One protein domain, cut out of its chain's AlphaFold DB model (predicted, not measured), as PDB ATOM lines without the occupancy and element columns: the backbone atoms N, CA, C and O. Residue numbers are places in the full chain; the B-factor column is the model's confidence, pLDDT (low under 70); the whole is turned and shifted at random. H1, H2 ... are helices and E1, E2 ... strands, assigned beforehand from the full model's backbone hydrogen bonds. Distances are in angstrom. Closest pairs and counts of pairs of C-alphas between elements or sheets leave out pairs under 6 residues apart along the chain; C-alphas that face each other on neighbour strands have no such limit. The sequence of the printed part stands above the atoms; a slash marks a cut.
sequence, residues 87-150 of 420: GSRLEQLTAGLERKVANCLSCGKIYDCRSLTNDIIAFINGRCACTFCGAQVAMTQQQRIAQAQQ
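AT A GLANCE: This is residues 87 to 150 of the 420 residues of an uncharacterized protein of Scenedesmus sp. NREL 46B-D3 (UniProt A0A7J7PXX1). A small two-strand hairpin, E1 and E2, and the unnamed stretch 126 to 140 make the middle; H1 and H3 sit at opposite ends of the length, with H2 near E2. The 64 printed residues, under half in named elements and those mostly helix, run H1, E1, E2, H2, H3. The whole is compact, radius of gyration of the C-alphas 11.3 A, and spans 36 by 23 by 16 A.

HOW THE PARTS SIT: Start at hairpin E1, residues 101 to 103, and E2, residues 110 to 112: antiparallel, N 102 and O 111 3.0 A apart. In H2, residues 118 to 125, C-alpha 120 is 6.5 A from C-alpha 111, their closest. H1, residues 87 to 94, is close to H2 but not clearly touching: closest C-alphas 93 and 124, 7.1 A. H3, residues 141 to 149, is apart from H1, H2, E1 and E2. In H1, H2 and H3 every O i to N i+4 pair is within hydrogen-bond range.

IN THESE COORDINATES: Find C-alpha 87 at (-138.360, 133.637, 99.919), beginning H1, 10.5 A long like H2. E1 measures 7.2 A, E2 6.5 A. H3, 12.4 A, ends at C-alpha 149, (-168.244, 115.937, 110.301).

THE WHOLE: C-alphas 87 and 150, the farthest apart, are 36.6 A apart. The printed part has no cut; the link H2 to H3 is long. The model's pLDDT is under 70 at residues 87 to 91, 93 to 96 and 150.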
ATOM      1  N   GLY A  87    -137.008 133.839 100.469       53.69
ATOM      2  CA  GLY A  87    -138.360 133.637  99.919       53.69
ATOM      3  C   GLY A  87    -138.675 132.166  99.634       53.69
ATOM      4  O   GLY A  87    -139.673 131.653 100.124       53.69
ATOM      5  N   SER A  88    -137.746 131.459  98.980       66.00
ATOM      6  CA  SER A  88    -137.912 130.059  98.562       66.00
ATOM      7  C   SER A  88    -138.316 129.120  99.709       66.00
ATOM      8  O   SER A  88    -139.214 128.300  99.544       66.00
ATOM      9  N   ARG A  89    -137.728 129.265 100.907       66.19
ATOM     10  CA  ARG A  89    -138.068 128.409 102.061       66.19
ATOM     11  C   ARG A  89    -139.424 128.756 102.687       66.19
ATOM     12  O   ARG A  89    -140.124 127.853 103.138       66.19
ATOM     13  N   LEU A  90    -139.796 130.037 102.712       65.44
ATOM     14  CA  LEU A  90    -141.124 130.476 103.156       65.44
ATOM     15  C   LEU A  90    -142.202 129.991 102.180       65.44
ATOM     16  O   LEU A  90    -143.196 129.408 102.604       65.44
ATOM     17  N   GLU A  91    -141.978 130.166 100.880       67.94
ATOM     18  CA  GLU A  91    -142.878 129.700  99.826       67.94
ATOM     19  C   GLU A  91    -143.020 128.172  99.859       67.94
ATOM     20  O   GLU A  91    -144.139 127.682  99.904       67.94
ATOM     21  N   GLN A  92    -141.930 127.405  99.975       74.38
ATOM     22  CA  GLN A  92    -141.991 125.937 100.098       74.38
ATOM     23  C   GLN A  92    -142.807 125.458 101.309       74.38
ATOM     24  O   GLN A  92    -143.587 124.517 101.183       74.38
ATOM     25  N   LEU A  93    -142.650 126.096 102.475       68.31
ATOM     26  CA  LEU A  93    -143.369 125.714 103.696       68.31
ATOM     27  C   LEU A  93    -144.832 126.187 103.718       68.31
ATOM     28  O   LEU A  93    -145.622 125.657 104.495       68.31
ATOM     29  N   THR A  94    -145.209 127.165 102.885       68.25
ATOM     30  CA  THR A  94    -146.562 127.753 102.883       68.25
ATOM     31  C   THR A  94    -147.365 127.516 101.603       68.25
ATOM     32  O   THR A  94    -148.574 127.721 101.618       68.25
ATOM     33  N   ALA A  95    -146.762 127.008 100.522       68.75
ATOM     34  CA  ALA A  95    -147.435 126.755  99.242       68.75
ATOM     35  C   ALA A  95    -148.598 125.749  99.330       68.75
ATOM     36  O   ALA A  95    -149.525 125.819  98.529       68.75
ATOM     37  N   GLY A  96    -148.575 124.833 100.306       69.06
ATOM     38  CA  GLY A  96    -149.676 123.897 100.577       69.06
ATOM     39  C   GLY A  96    -150.788 124.444 101.487       69.06
ATOM     40  O   GLY A  96    -151.725 123.711 101.799       69.06
ATOM     41  N   LEU A  97    -150.688 125.693 101.958       72.56
ATOM     42  CA  LEU A  97    -151.628 126.295 102.906       72.56
ATOM     43  C   LEU A  97    -152.589 127.252 102.185       72.56
ATOM     44  O   LEU A  97    -152.243 128.391 101.880       72.56
ATOM     45  N   GLU A  98    -153.837 126.819 101.984       76.38
ATOM     46  CA  GLU A  98    -154.913 127.669 101.440       76.38
ATOM     47  C   GLU A  98    -155.165 128.921 102.303       76.38
ATOM     48  O   GLU A  98    -155.542 129.979 101.798       76.38
ATOM     49  N   ARG A  99    -154.957 128.812 103.623       80.19
ATOM     50  CA  ARG A  99    -155.088 129.917 104.576       80.19
ATOM     51  C   ARG A  99    -153.739 130.303 105.164       80.19
ATOM     52  O   ARG A  99    -153.069 129.506 105.807       80.19
ATOM     53  N   LYS A 100    -153.400 131.585 105.003       84.31
ATOM     54  CA  LYS A 100    -152.199 132.203 105.584       84.31
ATOM     55  C   LYS A 100    -152.365 132.585 107.061       84.31
ATOM     56  O   LYS A 100    -151.376 132.903 107.697       84.31
ATOM     57  N   VAL A 101    -153.591 132.561 107.592       88.75
ATOM     58  CA  VAL A 101    -153.897 132.760 109.017       88.75
ATOM     59  C   VAL A 101    -154.925 131.712 109.437       88.75
ATOM     60  O   VAL A 101    -155.918 131.519 108.729       88.75
ATOM     61  N   ALA A 102    -154.730 131.058 110.582       89.00
ATOM     62  CA  ALA A 102    -155.756 130.211 111.191       89.00
ATOM     63  C   ALA A 102    -155.757 130.295 112.718       89.00
ATOM     64  O   ALA A 102    -154.744 130.579 113.348       89.00
ATOM     65  N   ASN A 103    -156.918 130.002 113.300       90.81
ATOM     66  CA  ASN A 103    -157.130 129.918 114.737       90.81
ATOM     67  C   ASN A 103    -157.282 128.449 115.160       90.81
ATOM     68  O   ASN A 103    -157.975 127.679 114.491       90.81
ATOM     69  N   CYS A 104    -156.667 128.065 116.275       90.38
ATOM     70  CA  CYS A 104    -156.922 126.786 116.919       90.38
ATOM     71  C   CYS A 104    -158.251 126.829 117.692       90.38
ATOM     72  O   CYS A 104    -158.363 127.514 118.706       90.38
ATOM     73  N   LEU A 105    -159.257 126.075 117.239       87.50
ATOM     74  CA  LEU A 105    -160.617 126.133 117.800       87.50
ATOM     75  C   LEU A 105    -160.749 125.590 119.235       87.50
ATOM     76  O   LEU A 105    -161.747 125.874 119.887       87.50
ATOM     77  N   SER A 106    -159.765 124.841 119.742       86.31
ATOM     78  CA  SER A 106    -159.770 124.306 121.113       86.31
ATOM     79  C   SER A 106    -159.107 125.224 122.146       86.31
ATOM     80  O   SER A 106    -159.457 125.144 123.319       86.31
ATOM     81  N   CYS A 107    -158.149 126.074 121.752       91.94
ATOM     82  CA  CYS A 107    -157.390 126.915 122.693       91.94
ATOM     83  C   CYS A 107    -157.231 128.388 122.277       91.94
ATOM     84  O   CYS A 107    -156.528 129.136 122.952       91.94
ATOM     85  N   GLY A 108    -157.799 128.808 121.144       89.94
ATOM     86  CA  GLY A 108    -157.768 130.195 120.669       89.94
ATOM     87  C   GLY A 108    -156.408 130.711 120.172       89.94
ATOM     88  O   GLY A 108    -156.289 131.901 119.883       89.94
ATOM     89  N   LYS A 109    -155.367 129.867 120.071       90.62
ATOM     90  CA  LYS A 109    -154.048 130.310 119.586       90.62
ATOM     91  C   LYS A 109    -154.089 130.539 118.072       90.62
ATOM     92  O   LYS A 109    -154.390 129.622 117.304       90.62
ATOM     93  N   ILE A 110    -153.754 131.761 117.661       91.81
ATOM     94  CA  ILE A 110    -153.731 132.201 116.262       91.81
ATOM     95  C   ILE A 110    -152.332 131.983 115.673       91.81
ATOM     96  O   ILE A 110    -151.325 132.353 116.275       91.81
ATOM     97  N   TYR A 111    -152.282 131.404 114.475       90.38
ATOM     98  CA  TYR A 111    -151.078 131.193 113.676       90.38
ATOM     99  C   TYR A 111    -151.167 132.038 112.402       90.38
ATOM    100  O   TYR A 111    -151.991 131.750 111.533       90.38
ATOM    101  N   ASP A 112    -150.324 133.068 112.286       90.06
ATOM    102  CA  ASP A 112    -150.172 133.874 111.068       90.06
ATOM    103  C   ASP A 112    -148.969 133.397 110.244       90.06
ATOM    104  O   ASP A 112    -147.860 133.921 110.348       90.06
ATOM    105  N   CYS A 113    -149.204 132.406 109.386       82.31
ATOM    106  CA  CYS A 113    -148.221 131.816 108.481       82.31
ATOM    107  C   CYS A 113    -147.614 132.798 107.456       82.31
ATOM    108  O   CYS A 113    -146.750 132.386 106.683       82.31
ATOM    109  N   ARG A 114    -148.007 134.082 107.437       84.81
ATOM    110  CA  ARG A 114    -147.273 135.141 106.718       84.81
ATOM    111  C   ARG A 114    -145.921 135.443 107.376       84.81
ATOM    112  O   ARG A 114    -144.976 135.794 106.677       84.81
ATOM    113  N   SER A 115    -145.826 135.285 108.699       81.00
ATOM    114  CA  SER A 115    -144.612 135.524 109.485       81.00
ATOM    115  C   SER A 115    -143.987 134.201 109.922       81.00
ATOM    116  O   SER A 115    -144.552 133.471 110.730       81.00
ATOM    117  N   LEU A 116    -142.792 133.876 109.425       81.12
ATOM    118  CA  LEU A 116    -142.160 132.575 109.677       81.12
ATOM    119  C   LEU A 116    -141.402 132.531 111.018       81.12
ATOM    120  O   LEU A 116    -140.176 132.432 111.059       81.12
ATOM    121  N   THR A 117    -142.133 132.634 112.128       87.00
ATOM    122  CA  THR A 117    -141.572 132.489 113.483       87.00
ATOM    123  C   THR A 117    -141.302 131.017 113.823       87.00
ATOM    124  O   THR A 117    -141.862 130.112 113.205       87.00
ATOM    125  N   ASN A 118    -140.465 130.753 114.835       87.44
ATOM    126  CA  ASN A 118    -140.147 129.381 115.265       87.44
ATOM    127  C   ASN A 118    -141.403 128.574 115.651       87.44
ATOM    128  O   ASN A 118    -141.522 127.415 115.262       87.44
ATOM    129  N   ASP A 119    -142.371 129.203 116.325       88.19
ATOM    130  CA  ASP A 119    -143.683 128.622 116.646       88.19
ATOM    131  C   ASP A 119    -144.458 128.169 115.402       88.19
ATOM    132  O   ASP A 119    -145.132 127.141 115.422       88.19
ATOM    133  N   ILE A 120    -144.365 128.938 114.318       88.12
ATOM    134  CA  ILE A 120    -145.078 128.684 113.064       88.12
ATOM    135  C   ILE A 120    -144.351 127.622 112.233       88.12
ATOM    136  O   ILE A 120    -144.998 126.766 111.636       88.12
ATOM    137  N   ILE A 121    -143.017 127.594 112.262       87.44
ATOM    138  CA  ILE A 121    -142.223 126.500 111.682       87.44
ATOM    139  C   ILE A 121    -142.533 125.181 112.407       87.44
ATOM    140  O   ILE A 121    -142.765 124.164 111.755       87.44
ATOM    141  N   ALA A 122    -142.596 125.196 113.743       89.00
ATOM    142  CA  ALA A 122    -142.978 124.035 114.545       89.00
ATOM    143  C   ALA A 122    -144.418 123.579 114.251       89.00
ATOM    144  O   ALA A 122    -144.656 122.384 114.104       89.00
ATOM    145  N   PHE A 123    -145.354 124.516 114.085       90.62
ATOM    146  CA  PHE A 123    -146.734 124.236 113.677       90.62
ATOM    147  C   PHE A 123    -146.826 123.575 112.285       90.62
ATOM    148  O   PHE A 123    -147.498 122.553 112.131       90.62
ATOM    149  N   ILE A 124    -146.136 124.119 111.273       87.62
ATOM    150  CA  ILE A 124    -146.151 123.583 109.898       87.62
ATOM    151  C   ILE A 124    -145.522 122.181 109.869       87.62
ATOM    152  O   ILE A 124    -146.135 121.238 109.370       87.62
ATOM    153  N   ASN A 125    -144.336 122.021 110.469       88.44
ATOM    154  CA  ASN A 125    -143.640 120.733 110.549       88.44
ATOM    155  C   ASN A 125    -144.425 119.705 111.384       88.44
ATOM    156  O   ASN A 125    -144.463 118.524 111.043       88.44
ATOM    157  N   GLY A 126    -145.116 120.155 112.435       86.81
ATOM    158  CA  GLY A 126    -146.025 119.372 113.273       86.81
ATOM    159  C   GLY A 126    -147.354 119.015 112.602       86.81
ATOM    160  O   GLY A 126    -148.350 118.830 113.294       86.81
ATOM    161  N   ARG A 127    -147.404 118.940 111.263       87.50
ATOM    162  CA  ARG A 127    -148.595 118.585 110.465       87.50
ATOM    163  C   ARG A 127    -149.805 119.495 110.738       87.50
ATOM    164  O   ARG A 127    -150.945 119.047 110.642       87.50
ATOM    165  N   CYS A 128    -149.572 120.773 111.048       87.69
ATOM    166  CA  CYS A 128    -150.592 121.745 111.468       87.69
ATOM    167  C   CYS A 128    -151.274 121.422 112.819       87.69
ATOM    168  O   CYS A 128    -152.411 121.836 113.059       87.69
ATOM    169  N   ALA A 129    -150.597 120.702 113.719       91.62
ATOM    170  CA  ALA A 129    -151.007 120.576 115.116       91.62
ATOM    171  C   ALA A 129    -150.652 121.841 115.917       91.62
ATOM    172  O   ALA A 129    -149.580 122.429 115.757       91.62
ATOM    173  N   CYS A 130    -151.547 122.266 116.808       92.31
ATOM    174  CA  CYS A 130    -151.326 123.422 117.667       92.31
ATOM    175  C   CYS A 130    -150.171 123.179 118.651       92.31
ATOM    176  O   CYS A 130    -150.238 122.297 119.502       92.31
ATOM    177  N   THR A 131    -149.153 124.038 118.611       92.31
ATOM    178  CA  THR A 131    -147.998 124.029 119.529       92.31
ATOM    179  C   THR A 131    -148.335 124.275 121.005       92.31
ATOM    180  O   THR A 131    -147.455 124.117 121.843       92.31
ATOM    181  N   PHE A 132    -149.569 124.674 121.342       92.25
ATOM    182  CA  PHE A 132    -150.009 124.876 122.728       92.25
ATOM    183  C   PHE A 132    -150.820 123.694 123.283       92.25
ATOM    184  O   PHE A 132    -150.520 123.214 124.368       92.25
ATOM    185  N   CYS A 133    -151.830 123.211 122.549       92.75
ATOM    186  CA  CYS A 133    -152.745 122.162 123.028       92.75
ATOM    187  C   CYS A 133    -152.710 120.851 122.220       92.75
ATOM    188  O   CYS A 133    -153.508 119.954 122.477       92.75
ATOM    189  N   GLY A 134    -151.853 120.738 121.202       88.19
ATOM    190  CA  GLY A 134    -151.739 119.561 120.332       88.19
ATOM    191  C   GLY A 134    -152.879 119.363 119.322       88.19
ATOM    192  O   GLY A 134    -152.735 118.562 118.403       88.19
ATOM    193  N   ALA A 135    -153.994 120.090 119.439       89.25
ATOM    194  CA  ALA A 135    -155.154 119.901 118.569       89.25
ATOM    195  C   ALA A 135    -154.858 120.234 117.096       89.25
ATOM    196  O   ALA A 135    -154.191 121.224 116.782       89.25
ATOM    197  N   GLN A 136    -155.406 119.429 116.185       90.69
ATOM    198  CA  GLN A 136    -155.271 119.626 114.744       90.69
ATOM    199  C   GLN A 136    -155.961 120.927 114.307       90.69
ATOM    200  O   GLN A 136    -157.165 121.093 114.490       90.69
ATOM    201  N   VAL A 137    -155.229 121.834 113.660       90.88
ATOM    202  CA  VAL A 137    -155.800 123.043 113.053       90.88
ATOM    203  C   VAL A 137    -156.035 122.783 111.567       90.88
ATOM    204  O   VAL A 137    -155.113 122.412 110.840       90.88
ATOM    205  N   ALA A 138    -157.275 122.958 111.106       87.06
ATOM    206  CA  ALA A 138    -157.627 122.764 109.703       87.06
ATOM    207  C   ALA A 138    -157.163 123.939 108.834       87.06
ATOM    208  O   ALA A 138    -157.815 124.989 108.788       87.06
ATOM    209  N   MET A 139    -156.078 123.742 108.090       83.56
ATOM    210  CA  MET A 139    -155.525 124.718 107.148       83.56
ATOM    211  C   MET A 139    -156.152 124.634 105.751       83.56
ATOM    212  O   MET A 139    -156.297 125.669 105.101       83.56
ATOM    213  N   THR A 140    -156.650 123.466 105.333       83.75
ATOM    214  CA  THR A 140    -157.392 123.300 104.065       83.75
ATOM    215  C   THR A 140    -158.913 123.239 104.262       83.75
ATOM    216  O   THR A 140    -159.417 123.058 105.377       83.75
ATOM    217  N   GLN A 141    -159.684 123.399 103.184       83.00
ATOM    218  CA  GLN A 141    -161.138 123.232 103.187       83.00
ATOM    219  C   GLN A 141    -161.552 121.792 103.518       83.00
ATOM    220  O   GLN A 141    -162.460 121.601 104.325       83.00
ATOM    221  N   GLN A 142    -160.856 120.788 102.972       82.81
ATOM    222  CA  GLN A 142    -161.133 119.372 103.250       82.81
ATOM    223  C   GLN A 142    -160.980 119.044 104.742       82.81
ATOM    224  O   GLN A 142    -161.847 118.395 105.321       82.81
ATOM    225  N   GLN A 143    -159.935 119.567 105.394       82.88
ATOM    226  CA  GLN A 143    -159.727 119.391 106.835       82.88
ATOM    227  C   GLN A 143    -160.851 120.023 107.671       82.88
ATOM    228  O   GLN A 143    -161.255 119.436 108.670       82.88
ATOM    229  N   ARG A 144    -161.399 121.181 107.263       80.62
ATOM    230  CA  ARG A 144    -162.555 121.791 107.954       80.62
ATOM    231  C   ARG A 144    -163.813 120.941 107.817       80.62
ATOM    232  O   ARG A 144    -164.539 120.794 108.790       80.62
ATOM    233  N   ILE A 145    -164.063 120.384 106.631       83.00
ATOM    234  CA  ILE A 145    -165.214 119.505 106.389       83.00
ATOM    235  C   ILE A 145    -165.083 118.232 107.236       83.00
ATOM    236  O   ILE A 145    -166.030 117.873 107.925       83.00
ATOM    237  N   ALA A 146    -163.898 117.615 107.269       81.38
ATOM    238  CA  ALA A 146    -163.627 116.462 108.124       81.38
ATOM    239  C   ALA A 146    -163.828 116.782 109.619       81.38
ATOM    240  O   ALA A 146    -164.492 116.022 110.313       81.38
ATOM    241  N   GLN A 147    -163.326 117.923 110.107       75.12
ATOM    242  CA  GLN A 147    -163.515 118.348 111.502       75.12
ATOM    243  C   GLN A 147    -164.974 118.679 111.846       75.12
ATOM    244  O   GLN A 147    -165.415 118.367 112.944       75.12
ATOM    245  N   ALA A 148    -165.736 119.270 110.922       75.94
ATOM    246  CA  ALA A 148    -167.157 119.553 111.120       75.94
ATOM    247  C   ALA A 148    -168.040 118.291 111.059       75.94
ATOM    248  O   ALA A 148    -169.128 118.279 111.628       75.94
ATOM    249  N   GLN A 149    -167.583 117.244 110.365       74.81
ATOM    250  CA  GLN A 149    -168.244 115.937 110.301       74.81
ATOM    251  C   GLN A 149    -167.857 115.001 111.449       74.81
ATOM    252  O   GLN A 149    -168.543 114.000 111.653       74.81
ATOM    253  N   GLN A 150    -166.798 115.297 112.211       68.06
ATOM    254  CA  GLN A 150    -166.565 114.574 113.454       68.06
ATOM    255  C   GLN A 150    -167.671 114.948 114.449       68.06
ATOM    256  O   GLN A 150    -167.812 116.131 114.779       68.06
TER     257      GLN A 150